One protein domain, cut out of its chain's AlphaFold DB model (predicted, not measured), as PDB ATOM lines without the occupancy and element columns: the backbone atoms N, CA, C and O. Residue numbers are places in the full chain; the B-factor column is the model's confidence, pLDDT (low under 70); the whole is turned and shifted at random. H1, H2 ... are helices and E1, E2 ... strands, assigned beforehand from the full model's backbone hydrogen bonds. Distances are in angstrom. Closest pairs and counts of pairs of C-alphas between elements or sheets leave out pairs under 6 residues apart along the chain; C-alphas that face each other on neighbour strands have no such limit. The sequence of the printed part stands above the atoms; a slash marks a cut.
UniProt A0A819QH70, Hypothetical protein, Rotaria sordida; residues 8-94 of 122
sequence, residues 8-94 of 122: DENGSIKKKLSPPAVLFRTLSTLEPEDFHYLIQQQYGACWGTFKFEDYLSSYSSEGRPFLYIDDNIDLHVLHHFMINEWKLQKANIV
ATOM      1  N   ASP A   8      11.194 -31.016 -20.771       52.91
ATOM      2  CA  ASP A   8      10.333 -32.047 -20.175       52.91
ATOM      3  C   ASP A   8      11.095 -32.947 -19.191       52.91
ATOM      4  O   ASP A   8      12.319 -32.885 -19.090       52.91
ATOM      5  N   GLU A   9      10.365 -33.788 -18.452       55.59
ATOM      6  CA  GLU A   9      10.909 -34.699 -17.427       55.59
ATOM      7  C   GLU A   9      11.983 -35.670 -17.964       55.59
ATOM      8  O   GLU A   9      12.707 -36.277 -17.181       55.59
ATOM      9  N   ASN A  10      12.142 -35.768 -19.292       56.84
ATOM     10  CA  ASN A  10      13.122 -36.614 -19.972       56.84
ATOM     11  C   ASN A  10      14.311 -35.830 -20.564       56.84
ATOM     12  O   ASN A  10      15.094 -36.390 -21.330       56.84
ATOM     13  N   GLY A  11      14.465 -34.539 -20.242       45.47
ATOM     14  CA  GLY A  11      15.595 -33.728 -20.708       45.47
ATOM     15  C   GLY A  11      15.510 -33.312 -22.180       45.47
ATOM     16  O   GLY A  11      16.488 -32.813 -22.739       45.47
ATOM     17  N   SER A  12      14.361 -33.509 -22.827       42.47
ATOM     18  CA  SER A  12      14.186 -33.208 -24.240       42.47
ATOM     19  C   SER A  12      13.805 -31.737 -24.421       42.47
ATOM     20  O   SER A  12      12.882 -31.222 -23.781       42.47
ATOM     21  N   ILE A  13      14.518 -31.025 -25.301       46.22
ATOM     22  CA  ILE A  13      14.149 -29.658 -25.688       46.22
ATOM     23  C   ILE A  13      12.863 -29.771 -26.506       46.22
ATOM     24  O   ILE A  13      12.899 -30.062 -27.707       46.22
ATOM     25  N   LYS A  14      11.710 -29.530 -25.869       50.88
ATOM     26  CA  LYS A  14      10.450 -29.317 -26.586       50.88
ATOM     27  C   LYS A  14      10.707 -28.242 -27.634       50.88
ATOM     28  O   LYS A  14      11.155 -27.151 -27.284       50.88
ATOM     29  N   LYS A  15      10.495 -28.586 -28.916       49.56
ATOM     30  CA  LYS A  15      10.713 -27.720 -30.090       49.56
ATOM     31  C   LYS A  15      10.461 -26.262 -29.714       49.56
ATOM     32  O   LYS A  15       9.322 -25.908 -29.409       49.56
ATOM     33  N   LYS A  16      11.524 -25.447 -29.713       48.53
ATOM     34  CA  LYS A  16      11.445 -24.014 -29.420       48.53
ATOM     35  C   LYS A  16      10.389 -23.425 -30.348       48.53
ATOM     36  O   LYS A  16      10.574 -23.416 -31.565       48.53
ATOM     37  N   LEU A  17       9.253 -23.031 -29.777       42.66
ATOM     38  CA  LEU A  17       8.192 -22.387 -30.535       42.66
ATOM     39  C   LEU A  17       8.787 -21.120 -31.147       42.66
ATOM     40  O   LEU A  17       9.539 -20.396 -30.489       42.66
ATOM     41  N   SER A  18       8.507 -20.888 -32.428       38.75
ATOM     42  CA  SER A  18       8.947 -19.664 -33.086       38.75
ATOM     43  C   SER A  18       8.371 -18.452 -32.334       38.75
ATOM     44  O   SER A  18       7.296 -18.569 -31.738       38.75
ATOM     45  N   PRO A  19       9.044 -17.289 -32.339       46.78
ATOM     46  CA  PRO A  19       8.537 -16.094 -31.662       46.78
ATOM     47  C   PRO A  19       7.057 -15.767 -31.969       46.78
ATOM     48  O   PRO A  19       6.329 -15.476 -31.020       46.78
ATOM     49  N   PRO A  20       6.546 -15.943 -33.211       44.78
ATOM     50  CA  PRO A  20       5.114 -15.801 -33.508       44.78
ATOM     51  C   PRO A  20       4.213 -16.838 -32.815       44.78
ATOM     52  O   PRO A  20       3.103 -16.520 -32.402       44.78
ATOM     53  N   ALA A  21       4.675 -18.082 -32.649       45.31
ATOM     54  CA  ALA A  21       3.916 -19.137 -31.973       45.31
ATOM     55  C   ALA A  21       3.885 -18.954 -30.447       45.31
ATOM     56  O   ALA A  21       2.902 -19.325 -29.806       45.31
ATOM     57  N   VAL A  22       4.935 -18.363 -29.862       51.28
ATOM     58  CA  VAL A  22       4.937 -17.937 -28.454       51.28
ATOM     59  C   VAL A  22       3.971 -16.771 -28.262       51.28
ATOM     60  O   VAL A  22       3.129 -16.849 -27.376       51.28
ATOM     61  N   LEU A  23       4.018 -15.757 -29.134       54.31
ATOM     62  CA  LEU A  23       3.081 -14.630 -29.117       54.31
ATOM     63  C   LEU A  23       1.624 -15.116 -29.205       54.31
ATOM     64  O   LEU A  23       0.811 -14.775 -28.355       54.31
ATOM     65  N   PHE A  24       1.309 -15.980 -30.176       54.06
ATOM     66  CA  PHE A  24      -0.043 -16.511 -30.368       54.06
ATOM     67  C   PHE A  24      -0.535 -17.317 -29.162       54.06
ATOM     68  O   PHE A  24      -1.692 -17.191 -28.768       54.06
ATOM     69  N   ARG A  25       0.344 -18.124 -28.551       53.28
ATOM     70  CA  ARG A  25      -0.001 -18.900 -27.357       53.28
ATOM     71  C   ARG A  25      -0.255 -17.990 -26.159       53.28
ATOM     72  O   ARG A  25      -1.253 -18.189 -25.479       53.28
ATOM     73  N   THR A  26       0.598 -16.994 -25.938       60.81
ATOM     74  CA  THR A  26       0.433 -16.024 -24.849       60.81
ATOM     75  C   THR A  26      -0.859 -15.231 -25.011       60.81
ATOM     76  O   THR A  26      -1.603 -15.107 -24.048       60.81
ATOM     77  N   LEU A  27      -1.178 -14.771 -26.225       60.25
ATOM     78  CA  LEU A  27      -2.425 -14.049 -26.497       60.25
ATOM     79  C   LEU A  27      -3.661 -14.935 -26.288       60.25
ATOM     80  O   LEU A  27      -4.630 -14.487 -25.695       60.25
ATOM     81  N   SER A  28      -3.597 -16.209 -26.691       60.03
ATOM     82  CA  SER A  28      -4.713 -17.159 -26.550       60.03
ATOM     83  C   SER A  28      -5.051 -17.581 -25.123       60.03
ATOM     84  O   SER A  28      -6.070 -18.229 -24.907       60.03
ATOM     85  N   THR A  29      -4.172 -17.281 -24.169       70.25
ATOM     86  CA  THR A  29      -4.356 -17.612 -22.751       70.25
ATOM     87  C   THR A  29      -4.775 -16.416 -21.907       70.25
ATOM     88  O   THR A  29      -4.974 -16.580 -20.709       70.25
ATOM     89  N   LEU A  30      -4.852 -15.225 -22.502       67.25
ATOM     90  CA  LEU A  30      -5.319 -14.037 -21.806       67.25
ATOM     91  C   LEU A  30      -6.839 -14.062 -21.688       67.25
ATOM     92  O   LEU A  30      -7.534 -14.521 -22.594       67.25
ATOM     93  N   GLU A  31      -7.338 -13.511 -20.587       74.75
ATOM     94  CA  GLU A  31      -8.744 -13.140 -20.509       74.75
ATOM     95  C   GLU A  31      -9.040 -12.066 -21.577       74.75
ATOM     96  O   GLU A  31      -8.171 -11.232 -21.868       74.75
ATOM     97  N   PRO A  32     -10.252 -12.044 -22.165       73.25
ATOM     98  CA  PRO A  32     -10.585 -11.118 -23.248       73.25
ATOM     99  C   PRO A  32     -10.301  -9.651 -22.907       73.25
ATOM    100  O   PRO A  32      -9.849  -8.891 -23.756       73.25
ATOM    101  N   GLU A  33     -10.528  -9.231 -21.660       73.31
ATOM    102  CA  GLU A  33     -10.295  -7.852 -21.205       73.31
ATOM    103  C   GLU A  33      -8.813  -7.451 -21.261       73.31
ATOM    104  O   GLU A  33      -8.481  -6.375 -21.766       73.31
ATOM    105  N   ASP A  34      -7.916  -8.335 -20.823       72.56
ATOM    106  CA  ASP A  34      -6.468  -8.106 -20.853       72.56
ATOM    107  C   ASP A  34      -5.934  -8.107 -22.290       72.56
ATOM    108  O   ASP A  34      -5.095  -7.282 -22.665       72.56
ATOM    109  N   PHE A  35      -6.455  -9.008 -23.124       76.00
ATOM    110  CA  PHE A  35      -6.149  -9.053 -24.550       76.00
ATOM    111  C   PHE A  35      -6.575  -7.760 -25.259       76.00
ATOM    112  O   PHE A  35      -5.784  -7.147 -25.983       76.00
ATOM    113  N   HIS A  36      -7.795  -7.294 -24.995       73.00
ATOM    114  CA  HIS A  36      -8.323  -6.041 -25.522       73.00
ATOM    115  C   HIS A  36      -7.493  -4.826 -25.093       73.00
ATOM    116  O   HIS A  36      -7.144  -3.992 -25.932       73.00
ATOM    117  N   TYR A  37      -7.116  -4.748 -23.814       76.50
ATOM    118  CA  TYR A  37      -6.266  -3.679 -23.297       76.50
ATOM    119  C   TYR A  37      -4.901  -3.638 -24.002       76.50
ATOM    120  O   TYR A  37      -4.439  -2.569 -24.410       76.50
ATOM    121  N   LEU A  38      -4.269  -4.799 -24.209       70.38
ATOM    122  CA  LEU A  38      -2.981  -4.890 -24.899       70.38
ATOM    123  C   LEU A  38      -3.062  -4.436 -26.357       70.38
ATOM    124  O   LEU A  38      -2.203  -3.672 -26.801       70.38
ATOM    125  N   ILE A  39      -4.087  -4.864 -27.098       71.75
ATOM    126  CA  ILE A  39      -4.255  -4.455 -28.499       71.75
ATOM    127  C   ILE A  39      -4.522  -2.948 -28.593       71.75
ATOM    128  O   ILE A  39      -3.961  -2.285 -29.468       71.75
ATOM    129  N   GLN A  40      -5.318  -2.384 -27.682       73.62
ATOM    130  CA  GLN A  40      -5.579  -0.945 -27.646       73.62
ATOM    131  C   GLN A  40      -4.298  -0.132 -27.414       73.62
ATOM    132  O   GLN A  40      -4.064   0.853 -28.113       73.62
ATOM    133  N   GLN A  41      -3.456  -0.551 -26.463       72.69
ATOM    134  CA  GLN A  41      -2.198   0.133 -26.144       72.69
ATOM    135  C   GLN A  41      -1.162   0.016 -27.270       72.69
ATOM    136  O   GLN A  41      -0.452   0.977 -27.548       72.69
ATOM    137  N   GLN A  42      -1.059  -1.153 -27.911       70.81
ATOM    138  CA  GLN A  42      -0.014  -1.412 -28.906       70.81
ATOM    139  C   GLN A  42      -0.373  -0.936 -30.315       70.81
ATOM    140  O   GLN A  42       0.514  -0.500 -31.044       70.81
ATOM    141  N   TYR A  43      -1.648  -1.014 -30.700       70.06
ATOM    142  CA  TYR A  43      -2.084  -0.788 -32.084       70.06
ATOM    143  C   TYR A  43      -3.104   0.345 -32.229       70.06
ATOM    144  O   TYR A  43      -3.662   0.524 -33.310       70.06
ATOM    145  N   GLY A  44      -3.396   1.081 -31.148       65.81
ATOM    146  CA  GLY A  44      -4.398   2.152 -31.165       65.81
ATOM    147  C   GLY A  44      -5.790   1.661 -31.572       65.81
ATOM    148  O   GLY A  44      -6.578   2.423 -32.135       65.81
ATOM    149  N   ALA A  45      -6.078   0.376 -31.351       75.19
ATOM    150  CA  ALA A  45      -7.273  -0.253 -31.883       75.19
ATOM    151  C   ALA A  45      -8.540   0.201 -31.146       75.19
ATOM    152  O   ALA A  45      -8.531   0.450 -29.940       75.19
ATOM    153  N   CYS A  46      -9.656   0.245 -31.872       77.50
ATOM    154  CA  CYS A  46     -10.990   0.484 -31.326       77.50
ATOM    155  C   CYS A  46     -11.944  -0.586 -31.858       77.50
ATOM    156  O   CYS A  46     -11.908  -0.912 -33.042       77.50
ATOM    157  N   TRP A  47     -12.806  -1.140 -31.009       82.38
ATOM    158  CA  TRP A  47     -13.745  -2.195 -31.388       82.38
ATOM    159  C   TRP A  47     -15.122  -1.951 -30.781       82.38
ATOM    160  O   TRP A  47     -15.298  -1.152 -29.862       82.38
ATOM    161  N   GLY A  48     -16.116  -2.658 -31.303       82.44
ATOM    162  CA  GLY A  48     -17.466  -2.617 -30.769       82.44
ATOM    163  C   GLY A  48     -18.466  -3.267 -31.706       82.44
ATOM    164  O   GLY A  48     -18.111  -4.049 -32.589       82.44
ATOM    165  N   THR A  49     -19.736  -2.921 -31.525       83.50
ATOM    166  CA  THR A  49     -20.830  -3.382 -32.383       83.50
ATOM    167  C   THR A  49     -21.586  -2.192 -32.945       83.50
ATOM    168  O   THR A  49     -22.115  -1.382 -32.184       83.50
ATOM    169  N   PHE A  50     -21.675  -2.103 -34.269       80.44
ATOM    170  CA  PHE A  50     -22.486  -1.108 -34.956       80.44
ATOM    171  C   PHE A  50     -23.899  -1.651 -35.184       80.44
ATOM    172  O   PHE A  50     -24.073  -2.764 -35.685       80.44
ATOM    173  N   LYS A  51     -24.918  -0.866 -34.835       77.12
ATOM    174  CA  LYS A  51     -26.318  -1.168 -35.148       77.12
ATOM    175  C   LYS A  51     -26.784  -0.209 -36.234       77.12
ATOM    176  O   LYS A  51     -26.574   0.993 -36.122       77.12
ATOM    177  N   PHE A  52     -27.400  -0.746 -37.279       72.19
ATOM    178  CA  PHE A  52     -28.042   0.078 -38.294       72.19
ATOM    179  C   PHE A  52     -29.391   0.545 -37.749       72.19
ATOM    180  O   PHE A  52     -30.214  -0.286 -37.375       72.19
ATOM    181  N   GLU A  53     -29.611   1.856 -37.699       66.00
ATOM    182  CA  GLU A  53     -30.927   2.418 -37.395       66.00
ATOM    183  C   GLU A  53     -31.860   2.177 -38.595       66.00
ATOM    184  O   GLU A  53     -31.595   2.676 -39.686       66.00
ATOM    185  N   ASP A  54     -32.880   1.334 -38.395       60.12
ATOM    186  CA  ASP A  54     -34.180   1.149 -39.079       60.12
ATOM    187  C   ASP A  54     -34.345   1.265 -40.617       60.12
ATOM    188  O   ASP A  54     -35.436   1.014 -41.130       60.12
ATOM    189  N   TYR A  55     -33.313   1.534 -41.417       52.78
ATOM    190  CA  TYR A  55     -33.455   1.710 -42.874       52.78
ATOM    191  C   TYR A  55     -33.370   0.415 -43.693       52.78
ATOM    192  O   TYR A  55     -33.596   0.424 -44.904       52.78
ATOM    193  N   LEU A  56     -33.067  -0.717 -43.057       54.72
ATOM    194  CA  LEU A  56     -32.924  -2.009 -43.722       54.72
ATOM    195  C   LEU A  56     -33.579  -3.111 -42.882       54.72
ATOM    196  O   LEU A  56     -32.894  -3.950 -42.308       54.72
ATOM    197  N   SER A  57     -34.912  -3.158 -42.866       52.25
ATOM    198  CA  SER A  57     -35.728  -4.194 -42.195       52.25
ATOM    199  C   SER A  57     -35.425  -5.650 -42.604       52.25
ATOM    200  O   SER A  57     -35.979  -6.587 -42.038       52.25
ATOM    201  N   SER A  58     -34.551  -5.852 -43.594       56.97
ATOM    202  CA  SER A  58     -34.059  -7.152 -44.067       56.97
ATOM    203  C   SER A  58     -32.703  -7.565 -43.478       56.97
ATOM    204  O   SER A  58     -32.259  -8.686 -43.723       56.97
ATOM    205  N   TYR A  59     -32.039  -6.696 -42.711       52.34
ATOM    206  CA  TYR A  59     -30.816  -7.021 -41.978       52.34
ATOM    207  C   TYR A  59     -31.158  -7.253 -40.499       52.34
ATOM    208  O   TYR A  59     -32.019  -6.580 -39.941       52.34
ATOM    209  N   SER A  60     -30.519  -8.251 -39.877       58.66
ATOM    210  CA  SER A  60     -30.766  -8.643 -38.482       58.66
ATOM    211  C   SER A  60     -30.625  -7.466 -37.513       58.66
ATOM    212  O   SER A  60     -29.715  -6.655 -37.661       58.66
ATOM    213  N   SER A  61     -31.460  -7.440 -36.470       60.56
ATOM    214  CA  SER A  61     -31.338  -6.524 -35.322       60.56
ATOM    215  C   SER A  61     -30.052  -6.738 -34.509       60.56
ATOM    216  O   SER A  61     -29.681  -5.906 -33.678       60.56
ATOM    217  N   GLU A  62     -29.362  -7.854 -34.750       66.88
ATOM    218  CA  GLU A  62     -28.042  -8.143 -34.206       66.88
ATOM    219  C   GLU A  62     -27.009  -7.175 -34.797       66.88
ATOM    220  O   GLU A  62     -26.814  -7.106 -36.015       66.88
ATOM    221  N   GLY A  63     -26.362  -6.402 -33.919       72.38
ATOM    222  CA  GLY A  63     -25.308  -5.468 -34.303       72.38
ATOM    223  C   GLY A  63     -24.157  -6.184 -35.009       72.38
ATOM    224  O   GLY A  63     -23.848  -7.339 -34.723       72.38
ATOM    225  N   ARG A  64     -23.510  -5.495 -35.947       80.94
ATOM    226  CA  ARG A  64     -22.341  -6.016 -36.656       80.94
ATOM    227  C   ARG A  64     -21.075  -5.648 -35.888       80.94
ATOM    228  O   ARG A  64     -20.900  -4.466 -35.586       80.94
ATOM    229  N   PRO A  65     -20.206  -6.617 -35.557       84.25
ATOM    230  CA  PRO A  65     -18.947  -6.299 -34.909       84.25
ATOM    231  C   PRO A  65     -18.056  -5.492 -35.860       84.25
ATOM    232  O   PRO A  65     -18.081  -5.704 -37.074       84.25
ATOM    233  N   PHE A  66     -17.273  -4.570 -35.311       87.56
ATOM    234  CA  PHE A  66     -16.240  -3.848 -36.045       87.56
ATOM    235  C   PHE A  66     -14.947  -3.805 -35.232       87.56
ATOM    236  O   PHE A  66     -14.967  -3.860 -34.002       87.56
ATOM    237  N   LEU A  67     -13.829  -3.699 -35.947       85.88
ATOM    238  CA  LEU A  67     -12.493  -3.504 -35.402       85.88
ATOM    239  C   LEU A  67     -11.773  -2.486 -36.294       85.88
ATOM    240  O   LEU A  67     -11.626  -2.708 -37.495       85.88
ATOM    241  N   TYR A  68     -11.364  -1.369 -35.707       83.94
ATOM    242  CA  TYR A  68     -10.453  -0.392 -36.287       83.94
ATOM    243  C   TYR A  68      -9.044  -0.681 -35.769       83.94
ATOM    244  O   TYR A  68      -8.859  -0.818 -34.560       83.94
ATOM    245  N   ILE A  69      -8.081  -0.779 -36.679       82.00
ATOM    246  CA  ILE A  69      -6.686  -1.153 -36.423       82.00
ATOM    247  C   ILE A  69      -5.764  -0.371 -37.359       82.00
ATOM    248  O   ILE A  69      -6.165  -0.023 -38.469       82.00
ATOM    249  N   ASP A  70      -4.540  -0.115 -36.902       79.44
ATOM    250  CA  ASP A  70      -3.452   0.426 -37.719       79.44
ATOM    251  C   ASP A  70      -2.955  -0.615 -38.747       79.44
ATOM    252  O   ASP A  70      -3.003  -1.825 -38.501       79.44
ATOM    253  N   ASP A  71      -2.437  -0.144 -39.883       80.75
ATOM    254  CA  ASP A  71      -1.876  -0.969 -40.962       80.75
ATOM    255  C   ASP A  71      -0.672  -1.821 -40.508       80.75
ATOM    256  O   ASP A  71      -0.320  -2.804 -41.161       80.75
ATOM    257  N   ASN A  72      -0.044  -1.472 -39.380       81.06
ATOM    258  CA  ASN A  72       1.117  -2.170 -38.825       81.06
ATOM    259  C   ASN A  72       0.775  -3.352 -37.896       81.06
ATOM    260  O   ASN A  72       1.675  -3.904 -37.255       81.06
ATOM    261  N   ILE A  73      -0.499  -3.740 -37.771       81.38
ATOM    262  CA  ILE A  73      -0.878  -4.870 -36.916       81.38
ATOM    263  C   ILE A  73      -0.271  -6.192 -37.409       81.38
ATOM    264  O   ILE A  73      -0.221  -6.486 -38.605       81.38
ATOM    265  N   ASP A  74       0.149  -7.042 -36.472       82.19
ATOM    266  CA  ASP A  74       0.554  -8.407 -36.802       82.19
ATOM    267  C   ASP A  74      -0.677  -9.227 -37.247       82.19
ATOM    268  O   ASP A  74      -1.674  -9.353 -36.528       82.19
ATOM    269  N   LEU A  75      -0.604  -9.825 -38.440       84.88
ATOM    270  CA  LEU A  75      -1.688 -10.619 -39.030       84.88
ATOM    271  C   LEU A  75      -2.114 -11.811 -38.159       84.88
ATOM    272  O   LEU A  75      -3.270 -12.233 -38.220       84.88
ATOM    273  N   HIS A  76      -1.218 -12.359 -37.337       81.69
ATOM    274  CA  HIS A  76      -1.554 -13.430 -36.403       81.69
ATOM    275  C   HIS A  76      -2.458 -12.945 -35.271       81.69
ATOM    276  O   HIS A  76      -3.348 -13.690 -34.854       81.69
ATOM    277  N   VAL A  77      -2.269 -11.706 -34.810       81.31
ATOM    278  CA  VAL A  77      -3.129 -11.059 -33.809       81.31
ATOM    279  C   VAL A  77      -4.517 -10.832 -34.400       81.31
ATOM    280  O   VAL A  77      -5.515 -11.207 -33.786       81.31
ATOM    281  N   LEU A  78      -4.591 -10.323 -35.636       85.56
ATOM    282  CA  LEU A  78      -5.861 -10.130 -36.337       85.56
ATOM    283  C   LEU A  78      -6.606 -11.455 -36.553       85.56
ATOM    284  O   LEU A  78      -7.797 -11.561 -36.264       85.56
ATOM    285  N   HIS A  79      -5.906 -12.498 -37.005       86.12
ATOM    286  CA  HIS A  79      -6.495 -13.827 -37.151       86.12
ATOM    287  C   HIS A  79      -6.973 -14.391 -35.802       86.12
ATOM    288  O   HIS A  79      -8.042 -14.996 -35.735       86.12
ATOM    289  N   HIS A  80      -6.216 -14.184 -34.718       83.06
ATOM    290  CA  HIS A  80      -6.622 -14.588 -33.371       83.06
ATOM    291  C   HIS A  80      -7.931 -13.912 -32.951       83.06
ATOM    292  O   HIS A  80      -8.845 -14.595 -32.492       83.06
ATOM    293  N   PHE A  81      -8.033 -12.600 -33.168       84.25
ATOM    294  CA  PHE A  81      -9.223 -11.805 -32.874       84.25
ATOM    295  C   PHE A  81     -10.450 -12.331 -33.634       84.25
ATOM    296  O   PHE A  81     -11.497 -12.599 -33.050       84.25
ATOM    297  N   MET A  82     -10.302 -12.578 -34.939       86.75
ATOM    298  CA  MET A  82     -11.380 -13.107 -35.779       86.75
ATOM    299  C   MET A  82     -11.902 -14.471 -35.301       86.75
ATOM    300  O   MET A  82     -13.108 -14.709 -35.312       86.75
ATOM    301  N   ILE A  83     -11.013 -15.377 -34.890       86.38
ATOM    302  CA  ILE A  83     -11.401 -16.737 -34.499       86.38
ATOM    303  C   ILE A  83     -11.907 -16.806 -33.054       86.38
ATOM    304  O   ILE A  83     -12.887 -17.503 -32.808       86.38
ATOM    305  N   ASN A  84     -11.271 -16.115 -32.104       82.00
ATOM    306  CA  ASN A  84     -11.568 -16.290 -30.676       82.00
ATOM    307  C   ASN A  84     -12.582 -15.267 -30.157       82.00
ATOM    308  O   ASN A  84     -13.570 -15.666 -29.542       82.00
ATOM    309  N   GLU A  85     -12.411 -13.981 -30.484       82.88
ATOM    310  CA  GLU A  85     -13.337 -12.929 -30.039       82.88
ATOM    311  C   GLU A  85     -14.632 -12.957 -30.851       82.88
ATOM    312  O   GLU A  85     -15.737 -12.977 -30.306       82.88
ATOM    313  N   TRP A  86     -14.520 -13.024 -32.180       86.56
ATOM    314  CA  TRP A  86     -15.694 -13.054 -33.061       86.56
ATOM    315  C   TRP A  86     -16.243 -14.451 -33.324       86.56
ATOM    316  O   TRP A  86     -17.273 -14.582 -33.988       86.56
ATOM    317  N   LYS A  87     -15.588 -15.493 -32.797       87.19
ATOM    318  CA  LYS A  87     -16.010 -16.895 -32.940       87.19
ATOM    319  C   LYS A  87     -16.259 -17.289 -34.400       87.19
ATOM    320  O   LYS A  87     -17.130 -18.114 -34.686       87.19
ATOM    321  N   LEU A  88     -15.523 -16.685 -35.339       86.75
ATOM    322  CA  LEU A  88     -15.677 -17.001 -36.751       86.75
ATOM    323  C   LEU A  88     -15.175 -18.418 -37.007       86.75
ATOM    324  O   LEU A  88     -14.103 -18.823 -36.557       86.75
ATOM    325  N   GLN A  89     -15.950 -19.179 -37.771       88.31
ATOM    326  CA  GLN A  89     -15.498 -20.478 -38.238       88.31
ATOM    327  C   GLN A  89     -14.377 -20.296 -39.260       88.31
ATOM    328  O   GLN A  89     -14.402 -19.380 -40.086       88.31
ATOM    329  N   LYS A  90     -13.392 -21.196 -39.222       85.62
ATOM    330  CA  LYS A  90     -12.318 -21.215 -40.213       85.62
ATOM    331  C   LYS A  90     -12.922 -21.405 -41.604       85.62
ATOM    332  O   LYS A  90     -13.553 -22.423 -41.870       85.62
ATOM    333  N   ALA A  91     -12.680 -20.448 -42.494       85.56
ATOM    334  CA  ALA A  91     -13.118 -20.550 -43.876       85.56
ATOM    335  C   ALA A  91     -12.357 -21.666 -44.610       85.56
ATOM    336  O   ALA A  91     -11.130 -21.759 -44.532       85.56
ATOM    337  N   ASN A  92     -13.087 -22.491 -45.360       87.12
ATOM    338  CA  ASN A  92     -12.500 -23.498 -46.246       87.12
ATOM    339  C   ASN A  92     -12.005 -22.878 -47.560       87.12
ATOM    340  O   ASN A  92     -11.030 -23.354 -48.136       87.12
ATOM    341  N   ILE A  93     -12.684 -21.828 -48.032       86.69
ATOM    342  CA  ILE A  93     -12.381 -21.097 -49.264       86.69
ATOM    343  C   ILE A  93     -12.601 -19.608 -48.993       86.69
ATOM    344  O   ILE A  93     -13.595 -19.228 -48.377       86.69
ATOM    345  N   VAL A  94     -11.684 -18.768 -49.473       85.31
ATOM    346  CA  VAL A  94     -11.811 -17.306 -49.449       85.31
ATOM    347  C   VAL A  94     -11.864 -16.811 -50.891       85.31
ATOM    348  O   VAL A  94     -10.935 -17.053 -51.658       85.31
TER     349      VAL A  94
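Overview. This is residues 8 to 94 of the 122 residues of the protein "Hypothetical protein" of Rotaria sordida (UniProt A0A819QH70). A hairpin of two strands, E1 and E2, reaches away from a loose group of three short helices, H1, H2 and H3; residues 54 to 59 stick out beyond the hairpin, residues 8 to 16 at the opposite end. The 87 printed residues, under half in named elements, run H1, H2, E1, E2, H3: mixed class, antiparallel sheet. The whole is loose, radius of gyration of the C-alphas 17.5 A, spanning 64 by 32 by 23 A.

Along the chain. E1 is residues 46 to 50, E2 64 to 68. H2, residues 32 to 43, is 16.0 A long. H1, residues 19 to 28, begins at C-alpha 19 (8.537, -16.094, -31.662); H3, residues 75 to 85, ends at C-alpha 85 (-13.337, -12.929, -30.039).

Arrangement. Antiparallel E1 and E2 form a hairpin; N 46 and O 68, 3.0 A, are within hydrogen-bond range. H2 is close to but not clearly touching H3; their closest C-alphas, Pro 32 and Glu 85, are 7.5 A apart. H1 touches H3, closest C-alphas Phe 24 and His 76, 6.9 A. Every O i to N i+4 pair in H1, H2 and H3 is within hydrogen-bond range.

Size, cuts and confidence. The printed part has no cut. The E1 to E2 link is long, 13 residues. pLDDT is under 70 at residues 8 to 28, 30, 44 and 53 to 62.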